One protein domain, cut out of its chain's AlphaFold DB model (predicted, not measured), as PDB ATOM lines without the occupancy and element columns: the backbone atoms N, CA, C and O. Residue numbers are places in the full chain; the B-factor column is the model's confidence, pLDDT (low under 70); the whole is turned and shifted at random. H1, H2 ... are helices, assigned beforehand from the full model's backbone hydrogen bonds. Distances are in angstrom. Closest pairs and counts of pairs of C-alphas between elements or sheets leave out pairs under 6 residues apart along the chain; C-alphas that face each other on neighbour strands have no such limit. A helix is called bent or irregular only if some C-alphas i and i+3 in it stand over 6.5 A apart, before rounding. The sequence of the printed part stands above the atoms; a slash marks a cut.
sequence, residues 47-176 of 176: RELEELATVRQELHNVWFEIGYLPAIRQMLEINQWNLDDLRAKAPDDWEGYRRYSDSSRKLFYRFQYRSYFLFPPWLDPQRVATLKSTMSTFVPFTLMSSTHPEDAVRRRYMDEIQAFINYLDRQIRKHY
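AT A GLANCE: This is residues 47 to 176 of the 176 residues of an uncharacterized protein of Acidobacteria bacterium (UniProt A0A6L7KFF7). Four helices, H1a, H3, H4 and H6, make the core as a ring in which each touches the next: H6 runs back beside H1a, H3 crosses H1a, and H4 bridges H3 and H6. At one end of the long axis a narrower part continues from this ring, made of H1b, the short H2 and the beginning of H3. The printed part has 130 residues, with six named helices in the order H1 to H6 and no named strand; its class is all helix. It is compact, with a radius of gyration of the C-alphas of 15.7 A, yet elongated in outline, spanning 50 by 28 by 23 A.

HOW THE PARTS SIT: Start at H1, residues 47 to 79, assigned as one helix by its hydrogen bonds but bent: C-alphas 67 and 70 are 7.1 A apart, and its arms H1a, residues 47 to 67, and H1b, residues 70 to 79, stand at a steep tilt of 47 degrees. Next comes H2, residues 83 to 89; it is close to H1b but not clearly touching, the closest C-alphas being those of Leu 76 and Leu 86, 7.4 A apart. H3, residues 91 to 112, forms a helical hairpin with H2, at a tilt of 37 degrees that is only just steep; the closest C-alphas, of Arg 87 and Trp 94, are 5.2 A apart. H3 touches H1a at a steep tilt of 48 degrees, opposite ways, closest at the C-alphas of Glu 58 and Ser 103, 5.1 A. With residues 104 to 112 alone, H3 touches H4, residues 125 to 136, in a second helical hairpin; the closest C-alphas are those of Phe 108 and Lys 132, 6.1 A. H5, residues 143 to 146, touches no helix; its closest C-alpha to H1b is Leu 143, 6.8 A from that of Arg 73. H6, residues 151 to 175, touches H1a at a shallow tilt of 24 degrees, opposite ways, closest at the C-alphas of Trp 63 and Met 158, 5.8 A. H6 touches H4 with residues 157 to 164 alone, closest at the C-alphas of Thr 134 and Tyr 157, 6.1 A. H3 and H6 are apart, and so are H1a and H4. Every O i to N i+4 pair is within hydrogen-bond range in H1b, H2, H3, H4 and H6, and 16 of 17 are in H1a; H5 is too short for such a pair.

IN THESE COORDINATES: Find C-alpha 47 at (112.335, -5.084, -57.253); from there H1a runs 30.8 A to C-alpha 67, and H1b covers 14.2 A. H2 measures 9.8 A. H3 begins at C-alpha 91, (103.793, -11.255, -89.639), and is 31.1 A long. H4 measures 16.2 A and H5 5.3 A. H6 runs 36.2 A and ends at C-alpha 175, (111.310, 8.618, -54.806).

THE WHOLE: The C-alphas of Gln 80 and His 175 are the two farthest apart, at 50.8 A. The printed part has no cut, and H3 to H4 is its long link, residues 113 to 124. Look for low confidence at residues 148 to 149, which are under 70; the mean pLDDT of the printed part is 90.7.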
ATOM      1  N   ARG A  47     113.441  -4.296 -56.685       89.94
ATOM      2  CA  ARG A  47     112.335  -5.084 -57.253       89.94
ATOM      3  C   ARG A  47     111.100  -4.239 -57.556       89.94
ATOM      4  O   ARG A  47     110.499  -4.425 -58.607       89.94
ATOM      5  N   GLU A  48     110.749  -3.294 -56.686       91.56
ATOM      6  CA  GLU A  48     109.675  -2.324 -56.942       91.56
ATOM      7  C   GLU A  48     109.972  -1.488 -58.197       91.56
ATOM      8  O   GLU A  48     109.091  -1.276 -59.028       91.56
ATOM      9  N   LEU A  49     111.221  -1.045 -58.376       91.56
ATOM     10  CA  LEU A  49     111.632  -0.295 -59.563       91.56
ATOM     11  C   LEU A  49     111.600  -1.155 -60.838       91.56
ATOM     12  O   LEU A  49     111.138  -0.678 -61.872       91.56
ATOM     13  N   GLU A  50     112.042  -2.415 -60.775       92.56
ATOM     14  CA  GLU A  50     111.945  -3.384 -61.883       92.56
ATOM     15  C   GLU A  50     110.482  -3.634 -62.293       92.56
ATOM     16  O   GLU A  50     110.147  -3.657 -63.482       92.56
ATOM     17  N   GLU A  51     109.592  -3.771 -61.310       92.06
ATOM     18  CA  GLU A  51     108.154  -3.940 -61.521       92.06
ATOM     19  C   GLU A  51     107.541  -2.698 -62.186       92.06
ATOM     20  O   GLU A  51     106.818  -2.809 -63.179       92.06
ATOM     21  N   LEU A  52     107.889  -1.499 -61.711       93.75
ATOM     22  CA  LEU A  52     107.446  -0.245 -62.323       93.75
ATOM     23  C   LEU A  52     108.000  -0.038 -63.734       93.75
ATOM     24  O   LEU A  52     107.264   0.427 -64.604       93.75
ATOM     25  N   ALA A  53     109.263  -0.391 -63.979       93.06
ATOM     26  CA  ALA A  53     109.859  -0.340 -65.309       93.06
ATOM     27  C   ALA A  53     109.127  -1.281 -66.274       93.06
ATOM     28  O   ALA A  53     108.838  -0.899 -67.409       93.06
ATOM     29  N   THR A  54     108.747  -2.468 -65.797       94.56
ATOM     30  CA  THR A  54     107.929  -3.416 -66.560       94.56
ATOM     31  C   THR A  54     106.563  -2.820 -66.879       94.56
ATOM     32  O   THR A  54     106.172  -2.788 -68.042       94.56
ATOM     33  N   VAL A  55     105.848  -2.278 -65.887       95.62
ATOM     34  CA  VAL A  55     104.547  -1.624 -66.116       95.62
ATOM     35  C   VAL A  55     104.669  -0.469 -67.105       95.62
ATOM     36  O   VAL A  55     103.868  -0.372 -68.029       95.62
ATOM     37  N   ARG A  56     105.690   0.376 -66.961       95.56
ATOM     38  CA  ARG A  56     105.965   1.483 -67.881       95.56
ATOM     39  C   ARG A  56     106.200   0.992 -69.312       95.56
ATOM     40  O   ARG A  56     105.648   1.573 -70.241       95.56
ATOM     41  N   GLN A  57     106.983  -0.071 -69.494       96.44
ATOM     42  CA  GLN A  57     107.235  -0.650 -70.813       96.44
ATOM     43  C   GLN A  57     105.955  -1.210 -71.439       96.44
ATOM     44  O   GLN A  57     105.661  -0.919 -72.595       96.44
ATOM     45  N   GLU A  58     105.172  -1.973 -70.677       97.19
ATOM     46  CA  GLU A  58     103.912  -2.533 -71.168       97.19
ATOM     47  C   GLU A  58     102.919  -1.407 -71.518       97.19
ATOM     48  O   GLU A  58     102.219  -1.498 -72.522       97.19
ATOM     49  N   LEU A  59     102.893  -0.301 -70.758       96.62
ATOM     50  CA  LEU A  59     102.063   0.871 -71.075       96.62
ATOM     51  C   LEU A  59     102.481   1.526 -72.391       96.62
ATOM     52  O   LEU A  59     101.617   1.856 -73.201       96.62
ATOM     53  N   HIS A  60     103.785   1.681 -72.629       95.50
ATOM     54  CA  HIS A  60     104.295   2.183 -73.905       95.50
ATOM     55  C   HIS A  60     103.928   1.268 -75.073       95.50
ATOM     56  O   HIS A  60     103.494   1.773 -76.106       95.50
ATOM     57  N   ASN A  61     104.048  -0.053 -74.900       95.38
ATOM     58  CA  ASN A  61     103.636  -1.016 -75.919       95.38
ATOM     59  C   ASN A  61     102.151  -0.835 -76.255       95.38
ATOM     60  O   ASN A  61     101.798  -0.686 -77.418       95.38
ATOM     61  N   VAL A  62     101.273  -0.783 -75.247       94.75
ATOM     62  CA  VAL A  62      99.834  -0.593 -75.485       94.75
ATOM     63  C   VAL A  62      99.554   0.736 -76.180       94.75
ATOM     64  O   VAL A  62      98.798   0.759 -77.146       94.75
ATOM     65  N   TRP A  63     100.162   1.829 -75.711       94.56
ATOM     66  CA  TRP A  63      99.952   3.163 -76.271       94.56
ATOM     67  C   TRP A  63     100.392   3.266 -77.733       94.56
ATOM     68  O   TRP A  63      99.696   3.881 -78.540       94.56
ATOM     69  N   PHE A  64     101.530   2.663 -78.079       92.50
ATOM     70  CA  PHE A  64     102.026   2.661 -79.450       92.50
ATOM     71  C   PHE A  64     101.128   1.805 -80.345       92.50
ATOM     72  O   PHE A  64     100.606   2.292 -81.345       92.50
ATOM     73  N   GLU A  65     100.894   0.551 -79.959       92.81
ATOM     74  CA  GLU A  65     100.212  -0.424 -80.811       92.81
ATOM     75  C   GLU A  65      98.729  -0.083 -81.017       92.81
ATOM     76  O   GLU A  65      98.215  -0.243 -82.123       92.81
ATOM     77  N   ILE A  66      98.034   0.463 -80.006       89.94
ATOM     78  CA  ILE A  66      96.610   0.823 -80.137       89.94
ATOM     79  C   ILE A  66      96.350   1.865 -81.235       89.94
ATOM     80  O   ILE A  66      95.260   1.894 -81.809       89.94
ATOM     81  N   GLY A  67      97.348   2.692 -81.564       87.00
ATOM     82  CA  GLY A  67      97.276   3.637 -82.677       87.00
ATOM     83  C   GLY A  67      97.207   2.959 -84.050       87.00
ATOM     84  O   GLY A  67      96.558   3.489 -84.949       87.00
ATOM     85  N   TYR A  68      97.813   1.777 -84.200       87.62
ATOM     86  CA  TYR A  68      97.911   1.044 -85.470       87.62
ATOM     87  C   TYR A  68      96.809  -0.007 -85.662       87.62
ATOM     88  O   TYR A  68      96.524  -0.401 -86.794       87.62
ATOM     89  N   LEU A  69      96.123  -0.422 -84.592       90.00
ATOM     90  CA  LEU A  69      95.039  -1.415 -84.658       90.00
ATOM     91  C   LEU A  69      93.912  -1.072 -85.656       90.00
ATOM     92  O   LEU A  69      93.440  -1.995 -86.323       90.00
ATOM     93  N   PRO A  70      93.482   0.197 -85.837       89.69
ATOM     94  CA  PRO A  70      92.504   0.534 -86.871       89.69
ATOM     95  C   PRO A  70      92.977   0.191 -88.290       89.69
ATOM     96  O   PRO A  70      92.189  -0.327 -89.079       89.69
ATOM     97  N   ALA A  71      94.256   0.422 -88.601       90.31
ATOM     98  CA  ALA A  71      94.825   0.102 -89.909       90.31
ATOM     99  C   ALA A  71      94.896  -1.416 -90.130       90.31
ATOM    100  O   ALA A  71      94.492  -1.904 -91.184       90.31
ATOM    101  N   ILE A  72      95.309  -2.172 -89.104       91.81
ATOM    102  CA  ILE A  72      95.311  -3.643 -89.139       91.81
ATOM    103  C   ILE A  72      93.894  -4.168 -89.387       91.81
ATOM    104  O   ILE A  72      93.688  -5.025 -90.242       91.81
ATOM    105  N   ARG A  73      92.888  -3.627 -88.690       91.38
ATOM    106  CA  ARG A  73      91.489  -4.019 -88.897       91.38
ATOM    107  C   ARG A  73      91.004  -3.717 -90.309       91.38
ATOM    108  O   ARG A  73      90.409  -4.590 -90.932       91.38
ATOM    109  N   GLN A  74      91.278  -2.519 -90.817       91.12
ATOM    110  CA  GLN A  74      90.910  -2.148 -92.180       91.12
ATOM    111  C   GLN A  74      91.560  -3.087 -93.208       91.12
ATOM    112  O   GLN A  74      90.903  -3.512 -94.157       91.12
ATOM    113  N   MET A  75      92.825  -3.462 -92.999       92.06
ATOM    114  CA  MET A  75      93.518  -4.433 -93.842       92.06
ATOM    115  C   MET A  75      92.832  -5.806 -93.818       92.06
ATOM    116  O   MET A  75      92.649  -6.400 -94.881       92.06
ATOM    117  N   LEU A  76      92.421  -6.301 -92.644       92.75
ATOM    118  CA  LEU A  76      91.676  -7.561 -92.546       92.75
ATOM    119  C   LEU A  76      90.338  -7.498 -93.280       92.75
ATOM    120  O   LEU A  76      89.994  -8.437 -93.993       92.75
ATOM    121  N   GLU A  77      89.605  -6.394 -93.140       92.19
ATOM    122  CA  GLU A  77      88.301  -6.203 -93.781       92.19
ATOM    123  C   GLU A  77      88.419  -6.140 -95.313       92.19
ATOM    124  O   GLU A  77      87.700  -6.852 -96.011       92.19
ATOM    125  N   ILE A  78      89.359  -5.347 -95.843       94.94
ATOM    126  CA  ILE A  78      89.572  -5.192 -97.294       94.94
ATOM    127  C   ILE A  78      89.990  -6.514 -97.938       94.94
ATOM    128  O   ILE A  78      89.489  -6.873 -99.002       94.94
ATOM    129  N   ASN A  79      90.906  -7.239 -97.296       93.88
ATOM    130  CA  ASN A  79      91.440  -8.483 -97.842       93.88
ATOM    131  C   ASN A  79      90.611  -9.719 -97.464       93.88
ATOM    132  O   ASN A  79      90.954 -10.825 -97.884       93.88
ATOM    133  N   GLN A  80      89.545  -9.545 -96.671       94.56
ATOM    134  CA  GLN A  80      88.736 -10.626 -96.096       94.56
ATOM    135  C   GLN A  80      89.588 -11.668 -95.348       94.56
ATOM    136  O   GLN A  80      89.338 -12.871 -95.414       94.56
ATOM    137  N   TRP A  81      90.630 -11.202 -94.659       94.62
ATOM    138  CA  TRP A  81      91.552 -12.039 -93.894       94.62
ATOM    139  C   TRP A  81      91.043 -12.269 -92.474       94.62
ATOM    140  O   TRP A  81      90.473 -11.379 -91.840       94.62
ATOM    141  N   ASN A  82      91.311 -13.459 -91.943       92.62
ATOM    142  CA  ASN A  82      91.182 -13.735 -90.514       92.62
ATOM    143  C   ASN A  82      92.526 -13.510 -89.777       92.62
ATOM    144  O   ASN A  82      93.509 -13.043 -90.351       92.62
ATOM    145  N   LEU A  83      92.581 -13.812 -88.475       91.06
ATOM    146  CA  LEU A  83      93.812 -13.647 -87.687       91.06
ATOM    147  C   LEU A  83      94.919 -14.650 -88.057       91.06
ATOM    148  O   LEU A  83      96.097 -14.327 -87.906       91.06
ATOM    149  N   ASP A  84      94.569 -15.836 -88.556       94.62
ATOM    150  CA  ASP A  84      95.555 -16.812 -89.035       94.62
ATOM    151  C   ASP A  84      96.178 -16.347 -90.358       94.62
ATOM    152  O   ASP A  84      97.392 -16.445 -90.547       94.62
ATOM    153  N   ASP A  85      95.369 -15.749 -91.236       95.88
ATOM    154  CA  ASP A  85      95.833 -15.066 -92.440       95.88
ATOM    155  C   ASP A  85      96.752 -13.894 -92.095       95.88
ATOM    156  O   ASP A  85      97.806 -13.765 -92.712       95.88
ATOM    157  N   LEU A  86      96.399 -13.076 -91.094       94.38
ATOM    158  CA  LEU A  86      97.252 -11.982 -90.613       94.38
ATOM    159  C   LEU A  86      98.627 -12.510 -90.210       94.38
ATOM    160  O   LEU A  86      99.652 -12.006 -90.658       94.38
ATOM    161  N   ARG A  87      98.645 -13.579 -89.411       96.06
ATOM    162  CA  ARG A  87      99.875 -14.218 -88.946       96.06
ATOM    163  C   ARG A  87     100.728 -14.762 -90.091       96.06
ATOM    164  O   ARG A  87     101.951 -14.701 -90.006       96.06
ATOM    165  N   ALA A  88     100.102 -15.322 -91.123       96.56
ATOM    166  CA  ALA A  88     100.809 -15.931 -92.244       96.56
ATOM    167  C   ALA A  88     101.275 -14.908 -93.296       96.56
ATOM    168  O   ALA A  88     102.353 -15.066 -93.862       96.56
ATOM    169  N   LYS A  89     100.461 -13.885 -93.574       95.62
ATOM    170  CA  LYS A  89     100.637 -12.960 -94.705       95.62
ATOM    171  C   LYS A  89     101.220 -11.604 -94.301       95.62
ATOM    172  O   LYS A  89     101.840 -10.959 -95.139       95.62
ATOM    173  N   ALA A  90     101.052 -11.191 -93.044       95.25
ATOM    174  CA  ALA A  90     101.558  -9.930 -92.498       95.25
ATOM    175  C   ALA A  90     102.115 -10.140 -91.069       95.25
ATOM    176  O   ALA A  90     101.518  -9.707 -90.078       95.25
ATOM    177  N   PRO A  91     103.258 -10.843 -90.937       95.12
ATOM    178  CA  PRO A  91     103.793 -11.255 -89.639       95.12
ATOM    179  C   PRO A  91     104.149 -10.080 -88.716       95.12
ATOM    180  O   PRO A  91     103.971 -10.206 -87.505       95.12
ATOM    181  N   ASP A  92     104.587  -8.943 -89.259       94.19
ATOM    182  CA  ASP A  92     104.934  -7.755 -88.467       94.19
ATOM    183  C   ASP A  92     103.694  -7.124 -87.806       94.19
ATOM    184  O   ASP A  92     103.706  -6.821 -86.610       94.19
ATOM    185  N   ASP A  93     102.589  -7.006 -88.550       93.88
ATOM    186  CA  ASP A  93     101.303  -6.524 -88.030       93.88
ATOM    187  C   ASP A  93     100.718  -7.496 -86.999       93.88
ATOM    188  O   ASP A  93     100.171  -7.089 -85.968       93.88
ATOM    189  N   TRP A  94     100.878  -8.801 -87.240       95.38
ATOM    190  CA  TRP A  94     100.534  -9.826 -86.261       95.38
ATOM    191  C   TRP A  94     101.337  -9.672 -84.965       95.38
ATOM    192  O   TRP A  94     100.770  -9.784 -83.877       95.38
ATOM    193  N   GLU A  95     102.642  -9.402 -85.047       95.00
ATOM    194  CA  GLU A  95     103.462  -9.162 -83.861       95.00
ATOM    195  C   GLU A  95     103.025  -7.913 -83.096       95.00
ATOM    196  O   GLU A  95     102.967  -7.962 -81.864       95.00
ATOM    197  N   GLY A  96     102.674  -6.829 -83.794       92.88
ATOM    198  CA  GLY A  96     102.125  -5.616 -83.180       92.88
ATOM    199  C   GLY A  96     100.812  -5.885 -82.442       92.88
ATOM    200  O   GLY A  96     100.683  -5.597 -81.248       92.88
ATOM    201  N   TYR A  97      99.869  -6.568 -83.100       93.88
ATOM    202  CA  TYR A  97      98.620  -7.008 -82.477       93.88
ATOM    203  C   TYR A  97      98.855  -7.922 -81.261       93.88
ATOM    204  O   TYR A  97      98.256  -7.717 -80.199       93.88
ATOM    205  N   ARG A  98      99.756  -8.909 -81.380       95.06
ATOM    206  CA  ARG A  98     100.123  -9.811 -80.279       95.06
ATOM    207  C   ARG A  98     100.687  -9.020 -79.102       95.06
ATOM    208  O   ARG A  98     100.238  -9.221 -77.973       95.06
ATOM    209  N   ARG A  99     101.623  -8.093 -79.355       95.00
ATOM    210  CA  ARG A  99     102.195  -7.209 -78.327       95.00
ATOM    211  C   ARG A  99     101.111  -6.389 -77.645       95.00
ATOM    212  O   ARG A  99     101.095  -6.368 -76.416       95.00
ATOM    213  N   TYR A 100     100.190  -5.775 -78.387       94.50
ATOM    214  CA  TYR A 100      99.061  -5.051 -77.801       94.50
ATOM    215  C   TYR A 100      98.237  -5.937 -76.863       94.50
ATOM    216  O   TYR A 100      98.022  -5.578 -75.700       94.50
ATOM    217  N   SER A 101      97.784  -7.093 -77.358       93.88
ATOM    218  CA  SER A 101      96.888  -7.983 -76.618       93.88
ATOM    219  C   SER A 101      97.556  -8.500 -75.341       93.88
ATOM    220  O   SER A 101      96.980  -8.420 -74.252       93.88
ATOM    221  N   ASP A 102      98.814  -8.938 -75.442       95.56
ATOM    222  CA  ASP A 102      99.586  -9.434 -74.305       95.56
ATOM    223  C   ASP A 102      99.888  -8.341 -73.279       95.56
ATOM    224  O   ASP A 102      99.678  -8.558 -72.082       95.56
ATOM    225  N   SER A 103     100.345  -7.169 -73.727       96.19
ATOM    226  CA  SER A 103     100.695  -6.047 -72.843       96.19
ATOM    227  C   SER A 103      99.459  -5.540 -72.097       96.19
ATOM    228  O   SER A 103      99.480  -5.390 -70.873       96.19
ATOM    229  N   SER A 104      98.340  -5.370 -72.813       94.25
ATOM    230  CA  SER A 104      97.061  -4.934 -72.236       94.25
ATOM    231  C   SER A 104      96.548  -5.933 -71.203       94.25
ATOM    232  O   SER A 104      96.175  -5.552 -70.094       94.25
ATOM    233  N   ARG A 105      96.602  -7.230 -71.525       95.06
ATOM    234  CA  ARG A 105      96.202  -8.303 -70.610       95.06
ATOM    235  C   ARG A 105      97.060  -8.327 -69.348       95.06
ATOM    236  O   ARG A 105      96.518  -8.386 -68.244       95.06
ATOM    237  N   LYS A 106      98.387  -8.265 -69.490       94.81
ATOM    238  CA  LYS A 106      99.314  -8.236 -68.348       94.81
ATOM    239  C   LYS A 106      99.040  -7.040 -67.445       94.81
ATOM    240  O   LYS A 106      98.920  -7.216 -66.237       94.81
ATOM    241  N   LEU A 107      98.916  -5.842 -68.016       95.25
ATOM    242  CA  LEU A 107      98.628  -4.619 -67.263       95.25
ATOM    243  C   LEU A 107      97.297  -4.706 -66.519       95.25
ATOM    244  O   LEU A 107      97.243  -4.406 -65.327       95.25
ATOM    245  N   PHE A 108      96.243  -5.173 -67.191       94.25
ATOM    246  CA  PHE A 108      94.926  -5.307 -66.580       94.25
ATOM    247  C   PHE A 108      94.966  -6.213 -65.348       94.25
ATOM    248  O   PHE A 108      94.467  -5.830 -64.289       94.25
ATOM    249  N   TYR A 109      95.625  -7.372 -65.447       92.25
ATOM    250  CA  TYR A 109      95.760  -8.281 -64.312       92.25
ATOM    251  C   TYR A 109      96.696  -7.756 -63.223       92.25
ATOM    252  O   TYR A 109      96.384  -7.928 -62.045       92.25
ATOM    253  N   ARG A 110      97.779  -7.053 -63.578       93.56
ATOM    254  CA  ARG A 110      98.642  -6.369 -62.600       93.56
ATOM    255  C   ARG A 110      97.854  -5.360 -61.768       93.56
ATOM    256  O   ARG A 110      97.957  -5.348 -60.544       93.56
ATOM    257  N   PHE A 111      97.008  -4.559 -62.412       92.69
ATOM    258  CA  PHE A 111      96.174  -3.576 -61.719       92.69
ATOM    259  C   PHE A 111      94.980  -4.200 -60.990       92.69
ATOM    260  O   PHE A 111      94.569  -3.700 -59.943       92.69
ATOM    261  N   GLN A 112      94.417  -5.295 -61.504       90.50
ATOM    262  CA  GLN A 112      93.341  -6.023 -60.834       90.50
ATOM    263  C   GLN A 112      93.820  -6.696 -59.548       90.50
ATOM    264  O   GLN A 112      93.132  -6.614 -58.531       90.50
ATOM    265  N   TYR A 113      94.990  -7.326 -59.591       89.81
ATOM    266  CA  TYR A 113      95.558  -8.112 -58.501       89.81
ATOM    267  C   TYR A 113      96.749  -7.401 -57.865       89.81
ATOM    268  O   TYR A 113      97.779  -8.014 -57.608       89.81
ATOM    269  N   ARG A 114      96.601  -6.101 -57.583       84.31
ATOM    270  CA  ARG A 114      97.684  -5.231 -57.094       84.31
ATOM    271  C   ARG A 114      98.469  -5.825 -55.915       84.31
ATOM    272  O   ARG A 114      99.675  -5.649 -55.858       84.31
ATOM    273  N   SER A 115      97.805  -6.539 -55.004       84.44
ATOM    274  CA  SER A 115      98.431  -7.172 -53.831       84.44
ATOM    275  C   SER A 115      99.420  -8.296 -54.160       84.44
ATOM    276  O   SER A 115     100.215  -8.664 -53.304       84.44
ATOM    277  N   TYR A 116      99.362  -8.855 -55.371       85.56
ATOM    278  CA  TYR A 116     100.273  -9.899 -55.851       85.56
ATOM    279  C   TYR A 116     101.525  -9.330 -56.534       85.56
ATOM    280  O   TYR A 116     102.422 -10.091 -56.889       85.56
ATOM    281  N   PHE A 117     101.593  -8.009 -56.715       87.06
ATOM    282  CA  PHE A 117     102.701  -7.324 -57.371       87.06
ATOM    283  C   PHE A 117     103.374  -6.349 -56.406       87.06
ATOM    284  O   PHE A 117     102.736  -5.772 -55.524       87.06
ATOM    285  N   LEU A 118     104.682  -6.153 -56.582       88.00
ATOM    286  CA  LEU A 118     105.503  -5.276 -55.745       88.00
ATOM    287  C   LEU A 118     105.339  -3.812 -56.163       88.00
ATOM    288  O   LEU A 118     106.271  -3.164 -56.632       88.00
ATOM    289  N   PHE A 119     104.122  -3.291 -56.019       89.81
ATOM    290  CA  PHE A 119     103.867  -1.875 -56.229       89.81
ATOM    291  C   PHE A 119     104.254  -1.064 -54.995       89.81
ATOM    292  O   PHE A 119     103.809  -1.395 -53.893       89.81
ATOM    293  N   PRO A 120     104.987   0.047 -55.167       88.44
ATOM    294  CA  PRO A 120     105.380   0.859 -54.036       88.44
ATOM    295  C   PRO A 120     104.167   1.531 -53.376       88.44
ATOM    296  O   PRO A 120     103.152   1.812 -54.033       88.44
ATOM    297  N   PRO A 121     104.272   1.862 -52.080       87.62
ATOM    298  CA  PRO A 121     103.165   2.425 -51.307       87.62
ATOM    299  C   PRO A 121     102.734   3.813 -51.792       87.62
ATOM    300  O   PRO A 121     101.589   4.204 -51.584       87.62
ATOM    301  N   TRP A 122     103.620   4.555 -52.465       89.62
ATOM    302  CA  TRP A 122     103.317   5.878 -53.014       89.62
ATOM    303  C   TRP A 122     102.486   5.836 -54.306       89.62
ATOM    304  O   TRP A 122     101.993   6.877 -54.744       89.62
ATOM    305  N   LEU A 123     102.328   4.663 -54.936       92.06
ATOM    306  CA  LEU A 123     101.555   4.530 -56.167       92.06
ATOM    307  C   LEU A 123     100.062   4.723 -55.874       92.06
ATOM    308  O   LEU A 123      99.436   3.893 -55.211       92.06
ATOM    309  N   ASP A 124      99.485   5.791 -56.413       91.88
ATOM    310  CA  ASP A 124      98.117   6.229 -56.150       91.88
ATOM    311  C   ASP A 124      97.086   5.164 -56.583       91.88
ATOM    312  O   ASP A 124      96.946   4.883 -57.781       91.88
ATOM    313  N   PRO A 125      96.345   4.557 -55.633       90.44
ATOM    314  CA  PRO A 125      95.324   3.561 -55.940       90.44
ATOM    315  C   PRO A 125      94.200   4.086 -56.830       90.44
ATOM    316  O   PRO A 125      93.683   3.322 -57.644       90.44
ATOM    317  N   GLN A 126      93.834   5.367 -56.713       92.44
ATOM    318  CA  GLN A 126      92.753   5.948 -57.510       92.44
ATOM    319  C   GLN A 126      93.159   6.050 -58.976       92.44
ATOM    320  O   GLN A 126      92.397   5.641 -59.846       92.44
ATOM    321  N   ARG A 127      94.388   6.491 -59.266       92.12
ATOM    322  CA  ARG A 127      94.907   6.539 -60.646       92.12
ATOM    323  C   ARG A 127      94.980   5.159 -61.287       92.12
ATOM    324  O   ARG A 127      94.605   5.007 -62.447       92.12
ATOM    325  N   VAL A 128      95.424   4.156 -60.529       92.56
ATOM    326  CA  VAL A 128      95.432   2.759 -60.990       92.56
ATOM    327  C   VAL A 128      94.007   2.280 -61.282       92.56
ATOM    328  O   VAL A 128      93.768   1.658 -62.316       92.56
ATOM    329  N   ALA A 129      93.049   2.592 -60.405       91.81
ATOM    330  CA  ALA A 129      91.648   2.230 -60.592       91.81
ATOM    331  C   ALA A 129      91.022   2.916 -61.818       91.81
ATOM    332  O   ALA A 129      90.323   2.249 -62.580       91.81
ATOM    333  N   THR A 130      91.315   4.201 -62.050       92.38
ATOM    334  CA  THR A 130      90.867   4.943 -63.239       92.38
ATOM    335  C   THR A 130      91.386   4.296 -64.513       92.38
ATOM    336  O   THR A 130      90.589   3.958 -65.386       92.38
ATOM    337  N   LEU A 131      92.697   4.037 -64.601       93.00
ATOM    338  CA  LEU A 131      93.275   3.403 -65.782       93.00
ATOM    339  C   LEU A 131      92.700   1.999 -65.999       93.00
ATOM    340  O   LEU A 131      92.283   1.679 -67.106       93.00
ATOM    341  N   LYS A 132      92.596   1.181 -64.942       92.62
ATOM    342  CA  LYS A 132      91.973  -0.151 -65.010       92.62
ATOM    343  C   LYS A 132      90.529  -0.083 -65.516       92.62
ATOM    344  O   LYS A 132      90.131  -0.917 -66.326       92.62
ATOM    345  N   SER A 133      89.748   0.885 -65.037       91.12
ATOM    346  CA  SER A 133      88.370   1.098 -65.479       91.12
ATOM    347  C   SER A 133      88.324   1.406 -66.976       91.12
ATOM    348  O   SER A 133      87.609   0.736 -67.716       91.12
ATOM    349  N   THR A 134      89.178   2.311 -67.455       91.00
ATOM    350  CA  THR A 134      89.288   2.608 -68.890       91.00
ATOM    351  C   THR A 134      89.755   1.394 -69.698       91.00
ATOM    352  O   THR A 134      89.236   1.145 -70.774       91.00
ATOM    353  N   MET A 135      90.675   0.576 -69.179       90.88
ATOM    354  CA  MET A 135      91.088  -0.670 -69.840       90.88
ATOM    355  C   MET A 135      89.947  -1.686 -69.967       90.88
ATOM    356  O   MET A 135      89.923  -2.468 -70.915       90.88
ATOM    357  N   SER A 136      89.009  -1.696 -69.015       90.00
ATOM    358  CA  SER A 136      87.930  -2.687 -68.975       90.00
ATOM    359  C   SER A 136      86.966  -2.589 -70.159       90.00
ATOM    360  O   SER A 136      86.389  -3.604 -70.541       90.00
ATOM    361  N   THR A 137      86.865  -1.422 -70.808       88.25
ATOM    362  CA  THR A 137      86.050  -1.244 -72.022       88.25
ATOM    363  C   THR A 137      86.593  -2.027 -73.216       88.25
ATOM    364  O   THR A 137      85.889  -2.217 -74.201       88.25
ATOM    365  N   PHE A 138      87.841  -2.493 -73.139       87.94
ATOM    366  CA  PHE A 138      88.526  -3.207 -74.211       87.94
ATOM    367  C   PHE A 138      88.651  -4.714 -73.954       87.94
ATOM    368  O   PHE A 138      89.277  -5.408 -74.750       87.94
ATOM    369  N   VAL A 139      88.066  -5.249 -72.877       86.94
ATOM    370  CA  VAL A 139      88.082  -6.691 -72.572       86.94
ATOM    371  C   VAL A 139      87.001  -7.414 -73.397       86.94
ATOM    372  O   VAL A 139      85.851  -6.983 -73.356       86.94
ATOM    373  N   PRO A 140      87.303  -8.527 -74.101       79.56
ATOM    374  CA  PRO A 140      88.608  -9.180 -74.257       79.56
ATOM    375  C   PRO A 140      89.516  -8.365 -75.189       79.56
ATOM    376  O   PRO A 140      89.047  -7.953 -76.243       79.56
ATOM    377  N   PHE A 141      90.787  -8.141 -74.807       86.25
ATOM    378  CA  PHE A 141      91.783  -7.285 -75.496       86.25
ATOM    379  C   PHE A 141      92.088  -7.754 -76.925       86.25
ATOM    380  O   PHE A 141      93.120  -8.365 -77.206       86.25
ATOM    381  N   THR A 142      91.148  -7.493 -77.820       85.38
ATOM    382  CA  THR A 142      91.075  -8.009 -79.181       85.38
ATOM    383  C   THR A 142      91.088  -6.849 -80.156       85.38
ATOM    384  O   THR A 142      90.817  -5.697 -79.809       85.38
ATOM    385  N   LEU A 143      91.365  -7.158 -81.419       84.56
ATOM    386  CA  LEU A 143      91.324  -6.166 -82.483       84.56
ATOM    387  C   LEU A 143      89.943  -5.487 -82.556       84.56
ATOM    388  O   LEU A 143      89.852  -4.272 -82.686       84.56
ATOM    389  N   MET A 144      88.866  -6.253 -82.376       81.25
ATOM    390  CA  MET A 144      87.500  -5.728 -82.442       81.25
ATOM    391  C   MET A 144      87.145  -4.829 -81.255       81.25
ATOM    392  O   MET A 144      86.549  -3.776 -81.454       81.25
ATOM    393  N   SER A 145      87.547  -5.186 -80.031       78.75
ATOM    394  CA  SER A 145      87.271  -4.341 -78.862       78.75
ATOM    395  C   SER A 145      88.083  -3.041 -78.888       78.75
ATOM    396  O   SER A 145      87.557  -1.971 -78.594       78.75
ATOM    397  N   SER A 146      89.356  -3.124 -79.287       74.69
ATOM    398  CA  SER A 146      90.304  -1.998 -79.369       74.69
ATOM    399  C   SER A 146      89.977  -0.969 -80.453       74.69
ATOM    400  O   SER A 146      90.307   0.210 -80.319       74.69
ATOM    401  N   THR A 147      89.271  -1.391 -81.502       71.12
ATOM    402  CA  THR A 147      88.825  -0.540 -82.613       71.12
ATOM    403  C   THR A 147      87.416   0.008 -82.387       71.12
ATOM    404  O   THR A 147      86.658   0.178 -83.343       71.12
ATOM    405  N   HIS A 148      87.077   0.282 -81.119       66.12
ATOM    406  CA  HIS A 148      85.787   0.810 -80.672       66.12
ATOM    407  C   HIS A 148      85.249   1.865 -81.662       66.12
ATOM    408  O   HIS A 148      86.005   2.768 -82.032       66.12
ATOM    409  N   PRO A 149      83.972   1.784 -82.086       57.69
ATOM    410  CA  PRO A 149      83.424   2.651 -83.137       57.69
ATOM    411  C   PRO A 149      83.461   4.144 -82.781       57.69
ATOM    412  O   PRO A 149      83.417   5.001 -83.658       57.69
ATOM    413  N   GLU A 150      83.589   4.460 -81.493       70.00
ATOM    414  CA  GLU A 150      83.799   5.815 -81.010       70.00
ATOM    415  C   GLU A 150      85.297   6.091 -80.846       70.00
ATOM    416  O   GLU A 150      85.908   5.764 -79.825       70.00
ATOM    417  N   ASP A 151      85.883   6.776 -81.827       77.12
ATOM    418  CA  ASP A 151      87.249   7.311 -81.774       77.12
ATOM    419  C   ASP A 151      87.568   8.046 -80.459       77.12
ATOM    420  O   ASP A 151      88.714   8.047 -80.006       77.12
ATOM    421  N   ALA A 152      86.562   8.663 -79.835       83.12
ATOM    422  CA  ALA A 152      86.680   9.344 -78.550       83.12
ATOM    423  C   ALA A 152      87.084   8.397 -77.406       83.12
ATOM    424  O   ALA A 152      87.902   8.773 -76.567       83.12
ATOM    425  N   VAL A 153      86.572   7.161 -77.386       85.00
ATOM    426  CA  VAL A 153      86.899   6.156 -76.360       85.00
ATOM    427  C   VAL A 153      88.351   5.705 -76.504       85.00
ATOM    428  O   VAL A 153      89.084   5.654 -75.514       85.00
ATOM    429  N   ARG A 154      88.806   5.458 -77.741       86.62
ATOM    430  CA  ARG A 154      90.204   5.098 -78.028       86.62
ATOM    431  C   ARG A 154      91.164   6.227 -77.647       86.62
ATOM    432  O   ARG A 154      92.146   5.971 -76.957       86.62
ATOM    433  N   ARG A 155      90.856   7.474 -78.027       88.06
ATOM    434  CA  ARG A 155      91.665   8.652 -77.656       88.06
ATOM    435  C   ARG A 155      91.741   8.834 -76.149       88.06
ATOM    436  O   ARG A 155      92.840   8.923 -75.619       88.06
ATOM    437  N   ARG A 156      90.603   8.769 -75.449       89.31
ATOM    438  CA  ARG A 156      90.573   8.836 -73.984       89.31
ATOM    439  C   ARG A 156      91.462   7.764 -73.357       89.31
ATOM    440  O   ARG A 156      92.176   8.050 -72.405       89.31
ATOM    441  N   TYR A 157      91.443   6.542 -73.881       90.75
ATOM    442  CA  TYR A 157      92.305   5.483 -73.371       90.75
ATOM    443  C   TYR A 157      93.795   5.768 -73.601       90.75
ATOM    444  O   TYR A 157      94.591   5.612 -72.674       90.75
ATOM    445  N   MET A 158      94.168   6.253 -74.786       91.69
ATOM    446  CA  MET A 158      95.540   6.689 -75.074       91.69
ATOM    447  C   MET A 158      95.984   7.839 -74.159       91.69
ATOM    448  O   MET A 158      97.100   7.805 -73.637       91.69
ATOM    449  N   ASP A 159      95.107   8.814 -73.916       93.25
ATOM    450  CA  ASP A 159      95.370   9.953 -73.034       93.25
ATOM    451  C   ASP A 159      95.571   9.504 -71.581       93.25
ATOM    452  O   ASP A 159      96.513   9.944 -70.923       93.25
ATOM    453  N   GLU A 160      94.740   8.580 -71.085       93.94
ATOM    454  CA  GLU A 160      94.877   8.006 -69.740       93.94
ATOM    455  C   GLU A 160      96.180   7.210 -69.587       93.94
ATOM    456  O   GLU A 160      96.869   7.345 -68.572       93.94
ATOM    457  N   ILE A 161      96.571   6.422 -70.598       95.38
ATOM    458  CA  ILE A 161      97.865   5.723 -70.588       95.38
ATOM    459  C   ILE A 161      99.011   6.737 -70.518       95.38
ATOM    460  O   ILE A 161      99.886   6.613 -69.659       95.38
ATOM    461  N   GLN A 162      98.999   7.765 -71.371       96.06
ATOM    462  CA  GLN A 162     100.054   8.777 -71.394       96.06
ATOM    463  C   GLN A 162     100.113   9.567 -70.079       96.06
ATOM    464  O   GLN A 162     101.196   9.812 -69.538       96.06
ATOM    465  N   ALA A 163      98.957   9.938 -69.525       96.00
ATOM    466  CA  ALA A 163      98.861  10.610 -68.237       96.00
ATOM    467  C   ALA A 163      99.426   9.741 -67.105       96.00
ATOM    468  O   ALA A 163     100.105  10.261 -66.211       96.00
ATOM    469  N   PHE A 164      99.191   8.427 -67.154       96.44
ATOM    470  CA  PHE A 164      99.722   7.487 -66.177       96.44
ATOM    471  C   PHE A 164     101.235   7.283 -66.326       96.44
ATOM    472  O   PHE A 164     101.937   7.334 -65.319       96.44
ATOM    473  N   ILE A 165     101.768   7.164 -67.549       96.19
ATOM    474  CA  ILE A 165     103.221   7.132 -67.809       96.19
ATOM    475  C   ILE A 165     103.890   8.391 -67.245       96.19
ATOM    476  O   ILE A 165     104.831   8.301 -66.458       96.19
ATOM    477  N   ASN A 166     103.351   9.575 -67.553       96.31
ATOM    478  CA  ASN A 166     103.868  10.849 -67.043       96.31
ATOM    479  C   ASN A 166     103.771  10.953 -65.511       96.31
ATOM    480  O   ASN A 166     104.555  11.650 -64.862       96.31
ATOM    481  N   TYR A 167     102.767  10.317 -64.907       95.50
ATOM    482  CA  TYR A 167     102.659  10.206 -63.459       95.50
ATOM    483  C   TYR A 167     103.754   9.296 -62.889       95.50
ATOM    484  O   TYR A 167     104.447   9.732 -61.969       95.50
ATOM    485  N   LEU A 168     103.963   8.104 -63.457       94.94
ATOM    486  CA  LEU A 168     105.028   7.186 -63.046       94.94
ATOM    487  C   LEU A 168     106.401   7.853 -63.147       94.94
ATOM    488  O   LEU A 168     107.127   7.878 -62.158       94.94
ATOM    489  N   ASP A 169     106.719   8.480 -64.279       94.38
ATOM    490  CA  ASP A 169     108.016   9.129 -64.504       94.38
ATOM    491  C   ASP A 169     108.287  10.247 -63.484       94.38
ATOM    492  O   ASP A 169     109.407  10.389 -62.988       94.38
ATOM    493  N   ARG A 170     107.257  11.018 -63.108       95.00
ATOM    494  CA  ARG A 170     107.376  12.048 -62.064       95.00
ATOM    495  C   ARG A 170     107.568  11.457 -60.671       95.00
ATOM    496  O   ARG A 170     108.376  11.983 -59.911       95.00
ATOM    497  N   GLN A 171     106.820  10.414 -60.316       93.31
ATOM    498  CA  GLN A 171     106.937   9.805 -58.989       93.31
ATOM    499  C   GLN A 171     108.251   9.044 -58.825       93.31
ATOM    500  O   GLN A 171     108.878   9.162 -57.776       93.31
ATOM    501  N   ILE A 172     108.708   8.339 -59.862       90.88
ATOM    502  CA  ILE A 172     109.995   7.639 -59.846       90.88
ATOM    503  C   ILE A 172     111.114   8.640 -59.554       90.88
ATOM    504  O   ILE A 172     111.806   8.450 -58.566       90.88
ATOM    505  N   ARG A 173     111.200   9.765 -60.281       90.25
ATOM    506  CA  ARG A 173     112.207  10.825 -60.032       90.25
ATOM    507  C   ARG A 173     112.146  11.464 -58.642       90.25
ATOM    508  O   ARG A 173     113.095  12.112 -58.220       90.25
ATOM    509  N   LYS A 174     110.994  11.394 -57.970       90.31
ATOM    510  CA  LYS A 174     110.811  11.950 -56.622       90.31
ATOM    511  C   LYS A 174     111.269  10.971 -55.540       90.31
ATOM    512  O   LYS A 174     111.681  11.401 -54.466       90.31
ATOM    513  N   HIS A 175     111.119   9.676 -55.794       83.62
ATOM    514  CA  HIS A 175     111.310   8.618 -54.806       83.62
ATOM    515  C   HIS A 175     112.602   7.808 -55.004       83.62
ATOM    516  O   HIS A 175     112.996   7.100 -54.074       83.62
ATOM    517  N   TYR A 176     113.245   7.935 -56.167       78.94
ATOM    518  CA  TYR A 176     114.478   7.268 -56.585       78.94
ATOM    519  C   TYR A 176     115.418   8.272 -57.249       78.94
ATOM    520  O   TYR A 176     116.632   8.174 -56.968       78.94
TER     521      TYR A 176